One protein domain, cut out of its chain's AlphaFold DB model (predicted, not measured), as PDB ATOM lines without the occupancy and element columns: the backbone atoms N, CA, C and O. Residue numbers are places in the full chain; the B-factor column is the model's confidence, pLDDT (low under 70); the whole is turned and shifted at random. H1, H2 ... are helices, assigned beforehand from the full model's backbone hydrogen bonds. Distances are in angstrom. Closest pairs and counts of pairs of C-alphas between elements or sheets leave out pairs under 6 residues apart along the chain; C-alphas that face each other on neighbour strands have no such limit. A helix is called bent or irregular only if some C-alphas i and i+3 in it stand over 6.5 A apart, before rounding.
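What this domain is: This is residues 221 to 259, 268 to 295 and 488 to 505 of the 607 residues of the protein "EF-hand domain-containing protein" of Cylicostephanus goldi (UniProt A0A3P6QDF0). Look for one long straight helix, H1, with H2 meeting its last part and folding back beside it as a narrow, open V, while the short H3 crosses H1 near its middle. The first part of H1, residues 221 to 234, sticks out with nothing beside it, and so does the far arm of the V, residues 285 to 295, of which 285 to 291 belong to H2. The printed part has 85 residues with three named helices, in the order H1, H2, H3 along the chain, and no named strand; the class is all helix. The whole is loose, with a radius of gyration of the C-alphas of 17.2 A, and spans 61 by 41 by 18 A.

How they stand to each other: Begin with H1, residues 221 to 256, the longest helix. Near its end, residues 249 to 256 alone touch H2, residues 268 to 291, which touches H1 with residues 269 to 280 alone. Their closest C-alphas are those of Glu 253 and Cys 273, 6.6 A apart. The two helices run opposite ways at a shallow tilt of 27 degrees. Go back along H1 to residues 239 to 243, which alone touch H3, residues 490 to 504. The closest C-alphas there are those of Ala 243 and Glu 497, 5.6 A apart. H1 and H3 are only just about perpendicular, at 73 degrees. H2 and H3 are apart. In the backbone of H2 every O i to N i+4 pair is within hydrogen-bond range; in H1 30 of 32 are, and in H3 10 of 11.

Where its parts are: Find C-alpha 221 at (191.729, 170.328, 162.978); from there H1 runs 53.4 A to C-alpha 256 at (155.699, 187.861, 198.266). It is neither bent nor irregular, but only just: C-alphas 253 and 256 are 6.2 A apart. H2 begins at C-alpha 268 and runs 34.3 A to C-alpha 291. H3 measures 20.5 A from C-alpha 490 to C-alpha 504, which you find at (173.676, 190.388, 185.969).

The domain as a whole: The two C-alphas farthest apart are those of Gln 221 and Cys 268, at 61.2 A. Without the stretches that stand free, 60 residues remain, spanning 39 by 26 by 16 A. Expect two cuts: residues 260 to 267 are not printed, with 13.4 A between C-alphas 259 and 268, and residues 296 to 487 are not printed, with 25.4 A between C-alphas 295 and 488. Both links between the helices run across these cuts. The mean pLDDT of the printed part is 78.4; look for values under 70 at residue 223, residues 252 to 259, residues 268 to 274 and residue 277.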
ATOM      1  N   GLN A 221     191.430 169.693 161.690       72.62
ATOM      2  CA  GLN A 221     191.729 170.328 162.978       72.62
ATOM      3  C   GLN A 221     190.993 171.665 163.184       72.62
ATOM      4  O   GLN A 221     190.443 171.888 164.257       72.62
ATOM      5  N   ASP A 222     190.939 172.536 162.168       72.19
ATOM      6  CA  ASP A 222     190.168 173.792 162.229       72.19
ATOM      7  C   ASP A 222     188.664 173.496 162.414       72.19
ATOM      8  O   ASP A 222     187.981 174.214 163.139       72.19
ATOM      9  N   MET A 223     188.154 172.425 161.790       66.38
ATOM     10  CA  MET A 223     186.772 171.959 161.962       66.38
ATOM     11  C   MET A 223     186.533 171.359 163.357       66.38
ATOM     12  O   MET A 223     185.541 171.698 163.993       66.38
ATOM     13  N   GLU A 224     187.450 170.531 163.874       79.12
ATOM     14  CA  GLU A 224     187.361 169.986 165.240       79.12
ATOM     15  C   GLU A 224     187.339 171.071 166.314       79.12
ATOM     16  O   GLU A 224     186.702 170.902 167.351       79.12
ATOM     17  N   GLU A 225     188.080 172.155 166.107       84.19
ATOM     18  CA  GLU A 225     188.120 173.262 167.053       84.19
ATOM     19  C   GLU A 225     186.802 174.050 167.041       84.19
ATOM     20  O   GLU A 225     186.280 174.369 168.106       84.19
ATOM     21  N   MET A 226     186.201 174.271 165.864       73.69
ATOM     22  CA  MET A 226     184.850 174.844 165.766       73.69
ATOM     23  C   MET A 226     183.779 173.922 166.371       73.69
ATOM     24  O   MET A 226     182.857 174.415 167.016       73.69
ATOM     25  N   ASP A 227     183.906 172.600 166.220       77.62
ATOM     26  CA  ASP A 227     183.000 171.633 166.852       77.62
ATOM     27  C   ASP A 227     183.085 171.692 168.387       77.62
ATOM     28  O   ASP A 227     182.061 171.770 169.063       77.62
ATOM     29  N   LYS A 228     184.301 171.749 168.950       86.38
ATOM     30  CA  LYS A 228     184.518 171.913 170.401       86.38
ATOM     31  C   LYS A 228     183.985 173.250 170.917       86.38
ATOM     32  O   LYS A 228     183.403 173.285 171.997       86.38
ATOM     33  N   GLN A 229     184.183 174.335 170.166       84.62
ATOM     34  CA  GLN A 229     183.669 175.661 170.523       84.62
ATOM     35  C   GLN A 229     182.141 175.667 170.540       84.62
ATOM     36  O   GLN A 229     181.557 176.071 171.540       84.62
ATOM     37  N   ARG A 230     181.492 175.104 169.515       82.88
ATOM     38  CA  ARG A 230     180.035 174.933 169.482       82.88
ATOM     39  C   ARG A 230     179.513 174.136 170.683       82.88
ATOM     40  O   ARG A 230     178.580 174.589 171.337       82.88
ATOM     41  N   GLN A 231     180.134 173.004 171.018       85.62
ATOM     42  CA  GLN A 231     179.744 172.200 172.188       85.62
ATOM     43  C   GLN A 231     179.890 172.983 173.506       85.62
ATOM     44  O   GLN A 231     179.060 172.848 174.404       85.62
ATOM     45  N   GLN A 232     180.919 173.829 173.634       88.56
ATOM     46  CA  GLN A 232     181.096 174.715 174.793       88.56
ATOM     47  C   GLN A 232     180.040 175.828 174.835       88.56
ATOM     48  O   GLN A 232     179.468 176.074 175.894       88.56
ATOM     49  N   GLU A 233     179.736 176.459 173.699       82.75
ATOM     50  CA  GLU A 233     178.678 177.470 173.575       82.75
ATOM     51  C   GLU A 233     177.291 176.891 173.880       82.75
ATOM     52  O   GLU A 233     176.489 177.542 174.550       82.75
ATOM     53  N   PHE A 234     177.006 175.662 173.435       85.44
ATOM     54  CA  PHE A 234     175.766 174.959 173.758       85.44
ATOM     55  C   PHE A 234     175.698 174.588 175.247       85.44
ATOM     56  O   PHE A 234     174.680 174.805 175.898       85.44
ATOM     57  N   LYS A 235     176.806 174.129 175.837       88.94
ATOM     58  CA  LYS A 235     176.881 173.885 177.281       88.94
ATOM     59  C   LYS A 235     176.653 175.163 178.101       88.94
ATOM     60  O   LYS A 235     175.940 175.123 179.102       88.94
ATOM     61  N   GLU A 236     177.223 176.299 177.690       86.94
ATOM     62  CA  GLU A 236     176.970 177.599 178.331       86.94
ATOM     63  C   GLU A 236     175.521 178.068 178.125       86.94
ATOM     64  O   GLU A 236     174.914 178.606 179.051       86.94
ATOM     65  N   TYR A 237     174.944 177.832 176.941       86.31
ATOM     66  CA  TYR A 237     173.535 178.099 176.652       86.31
ATOM     67  C   TYR A 237     172.613 177.364 177.631       86.31
ATOM     68  O   TYR A 237     171.782 178.002 178.276       86.31
ATOM     69  N   GLU A 238     172.832 176.063 177.804       87.00
ATOM     70  CA  GLU A 238     172.048 175.203 178.687       87.00
ATOM     71  C   GLU A 238     172.203 175.569 180.170       87.00
ATOM     72  O   GLU A 238     171.210 175.672 180.897       87.00
ATOM     73  N   MET A 239     173.425 175.870 180.628       90.94
ATOM     74  CA  MET A 239     173.640 176.391 181.988       90.94
ATOM     75  C   MET A 239     172.958 177.752 182.198       90.94
ATOM     76  O   MET A 239     172.420 178.006 183.276       90.94
ATOM     77  N   ARG A 240     172.930 178.626 181.181       88.00
ATOM     78  CA  ARG A 240     172.239 179.923 181.256       88.00
ATOM     79  C   ARG A 240     170.722 179.771 181.288       88.00
ATOM     80  O   ARG A 240     170.089 180.408 182.125       88.00
ATOM     81  N   LYS A 241     170.155 178.925 180.423       87.44
ATOM     82  CA  LYS A 241     168.720 178.592 180.381       87.44
ATOM     83  C   LYS A 241     168.255 178.097 181.754       87.44
ATOM     84  O   LYS A 241     167.290 178.629 182.305       87.44
ATOM     85  N   LYS A 242     169.019 177.181 182.363       87.19
ATOM     86  CA  LYS A 242     168.754 176.660 183.710       87.19
ATOM     87  C   LYS A 242     168.898 177.720 184.809       87.19
ATOM     88  O   LYS A 242     167.981 177.877 185.610       87.19
ATOM     89  N   ALA A 243     169.982 178.499 184.816       89.56
ATOM     90  CA  ALA A 243     170.175 179.571 185.797       89.56
ATOM     91  C   ALA A 243     169.056 180.632 185.727       89.56
ATOM     92  O   ALA A 243     168.585 181.120 186.752       89.56
ATOM     93  N   GLU A 244     168.584 180.993 184.533       87.56
ATOM     94  CA  GLU A 244     167.468 181.934 184.373       87.56
ATOM     95  C   GLU A 244     166.141 181.367 184.897       87.56
ATOM     96  O   GLU A 244     165.377 182.095 185.539       87.56
ATOM     97  N   GLU A 245     165.890 180.071 184.698       84.31
ATOM     98  CA  GLU A 245     164.758 179.356 185.297       84.31
ATOM     99  C   GLU A 245     164.836 179.356 186.834       84.31
ATOM    100  O   GLU A 245     163.876 179.754 187.502       84.31
ATOM    101  N   ASP A 246     165.982 178.983 187.407       85.31
ATOM    102  CA  ASP A 246     166.162 178.891 188.859       85.31
ATOM    103  C   ASP A 246     166.131 180.273 189.531       85.31
ATOM    104  O   ASP A 246     165.522 180.438 190.593       85.31
ATOM    105  N   HIS A 247     166.661 181.314 188.875       85.12
ATOM    106  CA  HIS A 247     166.495 182.692 189.340       85.12
ATOM    107  C   HIS A 247     165.033 183.150 189.289       85.12
ATOM    108  O   HIS A 247     164.546 183.772 190.234       85.12
ATOM    109  N   LYS A 248     164.305 182.835 188.211       83.44
ATOM    110  CA  LYS A 248     162.873 183.143 188.081       83.44
ATOM    111  C   LYS A 248     162.067 182.445 189.183       83.44
ATOM    112  O   LYS A 248     161.194 183.074 189.784       83.44
ATOM    113  N   LEU A 249     162.402 181.196 189.509       78.56
ATOM    114  CA  LEU A 249     161.800 180.440 190.608       78.56
ATOM    115  C   LEU A 249     162.112 181.066 191.982       78.56
ATOM    116  O   LEU A 249     161.219 181.170 192.827       78.56
ATOM    117  N   ALA A 250     163.342 181.546 192.194       79.19
ATOM    118  CA  ALA A 250     163.749 182.259 193.407       79.19
ATOM    119  C   ALA A 250     163.109 183.661 193.536       79.19
ATOM    120  O   ALA A 250     162.736 184.079 194.635       79.19
ATOM    121  N   GLN A 251     162.900 184.391 192.433       73.00
ATOM    122  CA  GLN A 251     162.217 185.692 192.459       73.00
ATOM    123  C   GLN A 251     160.755 185.583 192.911       73.00
ATOM    124  O   GLN A 251     160.291 186.444 193.667       73.00
ATOM    125  N   MET A 252     160.039 184.526 192.500       64.50
ATOM    126  CA  MET A 252     158.659 184.287 192.951       64.50
ATOM    127  C   MET A 252     158.573 184.138 194.480       64.50
ATOM    128  O   MET A 252     157.613 184.610 195.086       64.50
ATOM    129  N   GLU A 253     159.600 183.568 195.119       57.06
ATOM    130  CA  GLU A 253     159.715 183.463 196.582       57.06
ATOM    131  C   GLU A 253     159.968 184.836 197.246       57.06
ATOM    132  O   GLU A 253     159.341 185.194 198.252       57.06
ATOM    133  N   GLY A 254     160.852 185.650 196.656       50.75
ATOM    134  CA  GLY A 254     161.241 186.958 197.195       50.75
ATOM    135  C   GLY A 254     160.158 188.041 197.106       50.75
ATOM    136  O   GLY A 254     160.023 188.861 198.022       50.75
ATOM    137  N   GLN A 255     159.357 188.056 196.034       44.25
ATOM    138  CA  GLN A 255     158.396 189.138 195.791       44.25
ATOM    139  C   GLN A 255     157.255 189.159 196.826       44.25
ATOM    140  O   GLN A 255     156.844 190.240 197.265       44.25
ATOM    141  N   VAL A 256     156.806 187.989 197.296       45.19
ATOM    142  CA  VAL A 256     155.699 187.861 198.266       45.19
ATOM    143  C   VAL A 256     156.122 188.254 199.691       45.19
ATOM    144  O   VAL A 256     155.339 188.852 200.432       45.19
ATOM    145  N   CYS A 257     157.384 188.026 200.071       42.88
ATOM    146  CA  CYS A 257     157.883 188.288 201.429       42.88
ATOM    147  C   CYS A 257     158.140 189.777 201.758       42.88
ATOM    148  O   CYS A 257     158.391 190.120 202.917       42.88
ATOM    149  N   SER A 258     158.076 190.675 200.771       40.69
ATOM    150  CA  SER A 258     158.461 192.091 200.919       40.69
ATOM    151  C   SER A 258     157.335 193.039 201.388       40.69
ATOM    152  O   SER A 258     157.611 194.159 201.832       40.69
ATOM    153  N   SER A 259     156.067 192.601 201.372       42.97
ATOM    154  CA  SER A 259     154.862 193.412 201.650       42.97
ATOM    155  C   SER A 259     154.610 193.690 203.152       42.97
ATOM    156  O   SER A 259     153.539 193.471 203.717       42.97
ATOM    157  N   CYS A 268     147.968 182.436 204.844       47.75
ATOM    158  CA  CYS A 268     147.444 182.343 203.480       47.75
ATOM    159  C   CYS A 268     148.410 182.832 202.386       47.75
ATOM    160  O   CYS A 268     148.453 182.222 201.324       47.75
ATOM    161  N   ASP A 269     149.203 183.878 202.638       54.72
ATOM    162  CA  ASP A 269     150.090 184.447 201.609       54.72
ATOM    163  C   ASP A 269     151.359 183.602 201.383       54.72
ATOM    164  O   ASP A 269     151.866 183.531 200.265       54.72
ATOM    165  N   HIS A 270     151.855 182.909 202.419       58.84
ATOM    166  CA  HIS A 270     152.998 182.000 202.276       58.84
ATOM    167  C   HIS A 270     152.582 180.692 201.596       58.84
ATOM    168  O   HIS A 270     153.274 180.242 200.680       58.84
ATOM    169  N   ASP A 271     151.441 180.125 202.000       63.62
ATOM    170  CA  ASP A 271     150.888 178.907 201.403       63.62
ATOM    171  C   ASP A 271     150.580 179.119 199.907       63.62
ATOM    172  O   ASP A 271     150.900 178.264 199.083       63.62
ATOM    173  N   LEU A 272     150.051 180.294 199.531       65.19
ATOM    174  CA  LEU A 272     149.794 180.660 198.133       65.19
ATOM    175  C   LEU A 272     151.088 180.789 197.308       65.19
ATOM    176  O   LEU A 272     151.127 180.338 196.167       65.19
ATOM    177  N   CYS A 273     152.154 181.357 197.882       64.62
ATOM    178  CA  CYS A 273     153.465 181.446 197.232       64.62
ATOM    179  C   CYS A 273     154.095 180.059 197.010       64.62
ATOM    180  O   CYS A 273     154.612 179.775 195.929       64.62
ATOM    181  N   LEU A 274     154.021 179.174 198.012       68.75
ATOM    182  CA  LEU A 274     154.484 177.788 197.891       68.75
ATOM    183  C   LEU A 274     153.669 177.014 196.849       68.75
ATOM    184  O   LEU A 274     154.240 176.242 196.083       68.75
ATOM    185  N   GLN A 275     152.357 177.253 196.776       74.88
ATOM    186  CA  GLN A 275     151.494 176.658 195.758       74.88
ATOM    187  C   GLN A 275     151.826 177.171 194.349       74.88
ATOM    188  O   GLN A 275     151.901 176.371 193.424       74.88
ATOM    189  N   GLN A 276     152.078 178.471 194.171       74.50
ATOM    190  CA  GLN A 276     152.518 179.026 192.883       74.50
ATOM    191  C   GLN A 276     153.856 178.428 192.434       74.50
ATOM    192  O   GLN A 276     153.980 178.043 191.274       74.50
ATOM    193  N   ARG A 277     154.817 178.264 193.355       69.12
ATOM    194  CA  ARG A 277     156.089 177.577 193.082       69.12
ATOM    195  C   ARG A 277     155.870 176.121 192.669       69.12
ATOM    196  O   ARG A 277     156.422 175.694 191.663       69.12
ATOM    197  N   ALA A 278     155.061 175.375 193.421       78.56
ATOM    198  CA  ALA A 278     154.760 173.977 193.122       78.56
ATOM    199  C   ALA A 278     154.067 173.820 191.758       78.56
ATOM    200  O   ALA A 278     154.428 172.929 190.999       78.56
ATOM    201  N   ASN A 279     153.136 174.718 191.424       82.12
ATOM    202  CA  ASN A 279     152.487 174.749 190.115       82.12
ATOM    203  C   ASN A 279     153.490 175.060 188.992       82.12
ATOM    204  O   ASN A 279     153.486 174.358 187.992       82.12
ATOM    205  N   ALA A 280     154.370 176.054 189.162       77.31
ATOM    206  CA  ALA A 280     155.372 176.410 188.153       77.31
ATOM    207  C   ALA A 280     156.405 175.290 187.926       77.31
ATOM    208  O   ALA A 280     156.771 175.014 186.789       77.31
ATOM    209  N   MET A 281     156.838 174.609 188.994       76.94
ATOM    210  CA  MET A 281     157.705 173.428 188.889       76.94
ATOM    211  C   MET A 281     156.994 172.260 188.194       76.94
ATOM    212  O   MET A 281     157.602 171.587 187.371       76.94
ATOM    213  N   HIS A 282     155.710 172.034 188.493       84.44
ATOM    214  CA  HIS A 282     154.901 171.006 187.833       84.44
ATOM    215  C   HIS A 282     154.693 171.314 186.348       84.44
ATOM    216  O   HIS A 282     154.834 170.423 185.523       84.44
ATOM    217  N   GLU A 283     154.413 172.570 185.998       83.25
ATOM    218  CA  GLU A 283     154.229 173.028 184.618       83.25
ATOM    219  C   GLU A 283     155.524 172.897 183.799       83.25
ATOM    220  O   GLU A 283     155.470 172.437 182.661       83.25
ATOM    221  N   ALA A 284     156.687 173.199 184.391       77.31
ATOM    222  CA  ALA A 284     157.997 172.968 183.775       77.31
ATOM    223  C   ALA A 284     158.325 171.467 183.622       77.31
ATOM    224  O   ALA A 284     158.789 171.037 182.566       77.31
ATOM    225  N   GLU A 285     158.032 170.641 184.636       82.81
ATOM    226  CA  GLU A 285     158.209 169.184 184.558       82.81
ATOM    227  C   GLU A 285     157.254 168.549 183.528       82.81
ATOM    228  O   GLU A 285     157.638 167.623 182.817       82.81
ATOM    229  N   GLU A 286     156.021 169.048 183.408       84.94
ATOM    230  CA  GLU A 286     155.062 168.636 182.378       84.94
ATOM    231  C   GLU A 286     155.453 169.129 180.983       84.94
ATOM    232  O   GLU A 286     155.269 168.379 180.031       84.94
ATOM    233  N   ALA A 287     156.003 170.338 180.836       79.38
ATOM    234  CA  ALA A 287     156.536 170.818 179.560       79.38
ATOM    235  C   ALA A 287     157.701 169.943 179.091       79.38
ATOM    236  O   ALA A 287     157.659 169.419 177.978       79.38
ATOM    237  N   LYS A 288     158.665 169.655 179.978       80.00
ATOM    238  CA  LYS A 288     159.745 168.711 179.671       80.00
ATOM    239  C   LYS A 288     159.211 167.312 179.338       80.00
ATOM    240  O   LYS A 288     159.702 166.692 178.408       80.00
ATOM    241  N   LYS A 289     158.188 166.811 180.040       83.44
ATOM    242  CA  LYS A 289     157.562 165.522 179.684       83.44
ATOM    243  C   LYS A 289     156.911 165.547 178.307       83.44
ATOM    244  O   LYS A 289     157.125 164.598 177.573       83.44
ATOM    245  N   ARG A 290     156.175 166.604 177.942       81.06
ATOM    246  CA  ARG A 290     155.581 166.735 176.598       81.06
ATOM    247  C   ARG A 290     156.651 166.729 175.508       81.06
ATOM    248  O   ARG A 290     156.494 165.999 174.540       81.06
ATOM    249  N   HIS A 291     157.735 167.480 175.698       73.94
ATOM    250  CA  HIS A 291     158.860 167.509 174.763       73.94
ATOM    251  C   HIS A 291     159.552 166.134 174.652       73.94
ATOM    252  O   HIS A 291     159.813 165.653 173.557       73.94
ATOM    253  N   ASN A 292     159.754 165.439 175.777       76.69
ATOM    254  CA  ASN A 292     160.293 164.074 175.823       76.69
ATOM    255  C   ASN A 292     159.276 162.969 175.411       76.69
ATOM    256  O   ASN A 292     159.643 161.794 175.367       76.69
ATOM    257  N   GLU A 293     158.008 163.286 175.124       78.12
ATOM    258  CA  GLU A 293     156.954 162.332 174.716       78.12
ATOM    259  C   GLU A 293     156.845 162.238 173.177       78.12
ATOM    260  O   GLU A 293     155.781 162.424 172.584       78.12
ATOM    261  N   HIS A 294     157.963 161.906 172.529       76.25
ATOM    262  CA  HIS A 294     158.086 161.743 171.075       76.25
ATOM    263  C   HIS A 294     158.237 160.268 170.647       76.25
ATOM    264  O   HIS A 294     158.386 159.356 171.468       76.25
ATOM    265  N   GLU A 295     158.207 160.010 169.335       81.94
ATOM    266  CA  GLU A 295     158.588 158.700 168.800       81.94
ATOM    267  C   GLU A 295     160.085 158.448 169.032       81.94
ATOM    268  O   GLU A 295     160.920 159.337 168.849       81.94
ATOM    269  N   TYR A 488     176.062 169.323 181.409       87.06
ATOM    270  CA  TYR A 488     176.865 169.909 182.490       87.06
ATOM    271  C   TYR A 488     176.671 169.135 183.799       87.06
ATOM    272  O   TYR A 488     175.657 168.462 183.972       87.06
ATOM    273  N   THR A 489     177.617 169.232 184.736       92.25
ATOM    274  CA  THR A 489     177.416 168.718 186.104       92.25
ATOM    275  C   THR A 489     176.780 169.773 187.007       92.25
ATOM    276  O   THR A 489     176.883 170.975 186.754       92.25
ATOM    277  N   ASP A 490     176.148 169.336 188.096       88.69
ATOM    278  CA  ASP A 490     175.516 170.238 189.066       88.69
ATOM    279  C   ASP A 490     176.539 171.200 189.709       88.69
ATOM    280  O   ASP A 490     176.223 172.354 190.002       88.69
ATOM    281  N   GLU A 491     177.798 170.772 189.876       91.44
ATOM    282  CA  GLU A 491     178.882 171.635 190.361       91.44
ATOM    283  C   GLU A 491     179.313 172.696 189.339       91.44
ATOM    284  O   GLU A 491     179.752 173.778 189.737       91.44
ATOM    285  N   GLU A 492     179.226 172.400 188.039       92.31
ATOM    286  CA  GLU A 492     179.485 173.370 186.969       92.31
ATOM    287  C   GLU A 492     178.351 174.396 186.888       92.31
ATOM    288  O   GLU A 492     178.631 175.596 186.837       92.31
ATOM    289  N   LEU A 493     177.092 173.949 186.980       92.50
ATOM    290  CA  LEU A 493     175.925 174.832 187.046       92.50
ATOM    291  C   LEU A 493     176.023 175.788 188.240       92.50
ATOM    292  O   LEU A 493     175.923 176.996 188.052       92.50
ATOM    293  N   GLN A 494     176.304 175.288 189.448       89.56
ATOM    294  CA  GLN A 494     176.406 176.131 190.647       89.56
ATOM    295  C   GLN A 494     177.522 177.192 190.538       89.56
ATOM    296  O   GLN A 494     177.385 178.319 191.028       89.56
ATOM    297  N   GLN A 495     178.646 176.848 189.899       91.62
ATOM    298  CA  GLN A 495     179.715 177.809 189.612       91.62
ATOM    299  C   GLN A 495     179.252 178.856 188.593       91.62
ATOM    300  O   GLN A 495     179.434 180.055 188.823       91.62
ATOM    301  N   PHE A 496     178.604 178.412 187.512       93.56
ATOM    302  CA  PHE A 496     178.062 179.282 186.477       93.56
ATOM    303  C   PHE A 496     177.016 180.255 187.035       93.56
ATOM    304  O   PHE A 496     177.150 181.458 186.831       93.56
ATOM    305  N   GLU A 497     176.032 179.777 187.801       91.44
ATOM    306  CA  GLU A 497     175.022 180.590 188.490       91.44
ATOM    307  C   GLU A 497     175.670 181.711 189.307       91.44
ATOM    308  O   GLU A 497     175.335 182.892 189.140       91.44
ATOM    309  N   LYS A 498     176.648 181.362 190.155       89.69
ATOM    310  CA  LYS A 498     177.341 182.327 191.016       89.69
ATOM    311  C   LYS A 498     178.064 183.409 190.215       89.69
ATOM    312  O   LYS A 498     178.082 184.568 190.642       89.69
ATOM    313  N   GLU A 499     178.659 183.072 189.075       90.50
ATOM    314  CA  GLU A 499     179.235 184.065 188.163       90.50
ATOM    315  C   GLU A 499     178.160 184.860 187.410       90.50
ATOM    316  O   GLU A 499     178.300 186.070 187.226       90.50
ATOM    317  N   TYR A 500     177.070 184.213 187.001       91.19
ATOM    318  CA  TYR A 500     175.992 184.822 186.231       91.19
ATOM    319  C   TYR A 500     175.244 185.876 187.052       91.19
ATOM    320  O   TYR A 500     175.083 187.003 186.589       91.19
ATOM    321  N   ALA A 501     174.918 185.606 188.320       89.75
ATOM    322  CA  ALA A 501     174.320 186.615 189.200       89.75
ATOM    323  C   ALA A 501     175.260 187.788 189.513       89.75
ATOM    324  O   ALA A 501     174.787 188.907 189.722       89.75
ATOM    325  N   GLN A 502     176.581 187.572 189.519       88.81
ATOM    326  CA  GLN A 502     177.549 188.668 189.622       88.81
ATOM    327  C   GLN A 502     177.566 189.522 188.345       88.81
ATOM    328  O   GLN A 502     177.550 190.748 188.447       88.81
ATOM    329  N   LYS A 503     177.537 188.896 187.159       89.12
ATOM    330  CA  LYS A 503     177.459 189.581 185.852       89.12
ATOM    331  C   LYS A 503     176.149 190.370 185.693       89.12
ATOM    332  O   LYS A 503     176.189 191.516 185.257       89.12
ATOM    333  N   GLN A 504     175.014 189.785 186.082       87.44
ATOM    334  CA  GLN A 504     173.676 190.388 185.969       87.44
ATOM    335  C   GLN A 504     173.311 191.333 187.133       87.44
ATOM    336  O   GLN A 504     172.300 192.034 187.079       87.44
ATOM    337  N   GLY A 505     174.114 191.373 188.201       85.12
ATOM    338  CA  GLY A 505     173.867 192.219 189.373       85.12
ATOM    339  C   GLY A 505     172.737 191.733 190.293       85.12
ATOM    340  O   GLY A 505     172.230 192.520 191.091       85.12
TER     341      GLY A 505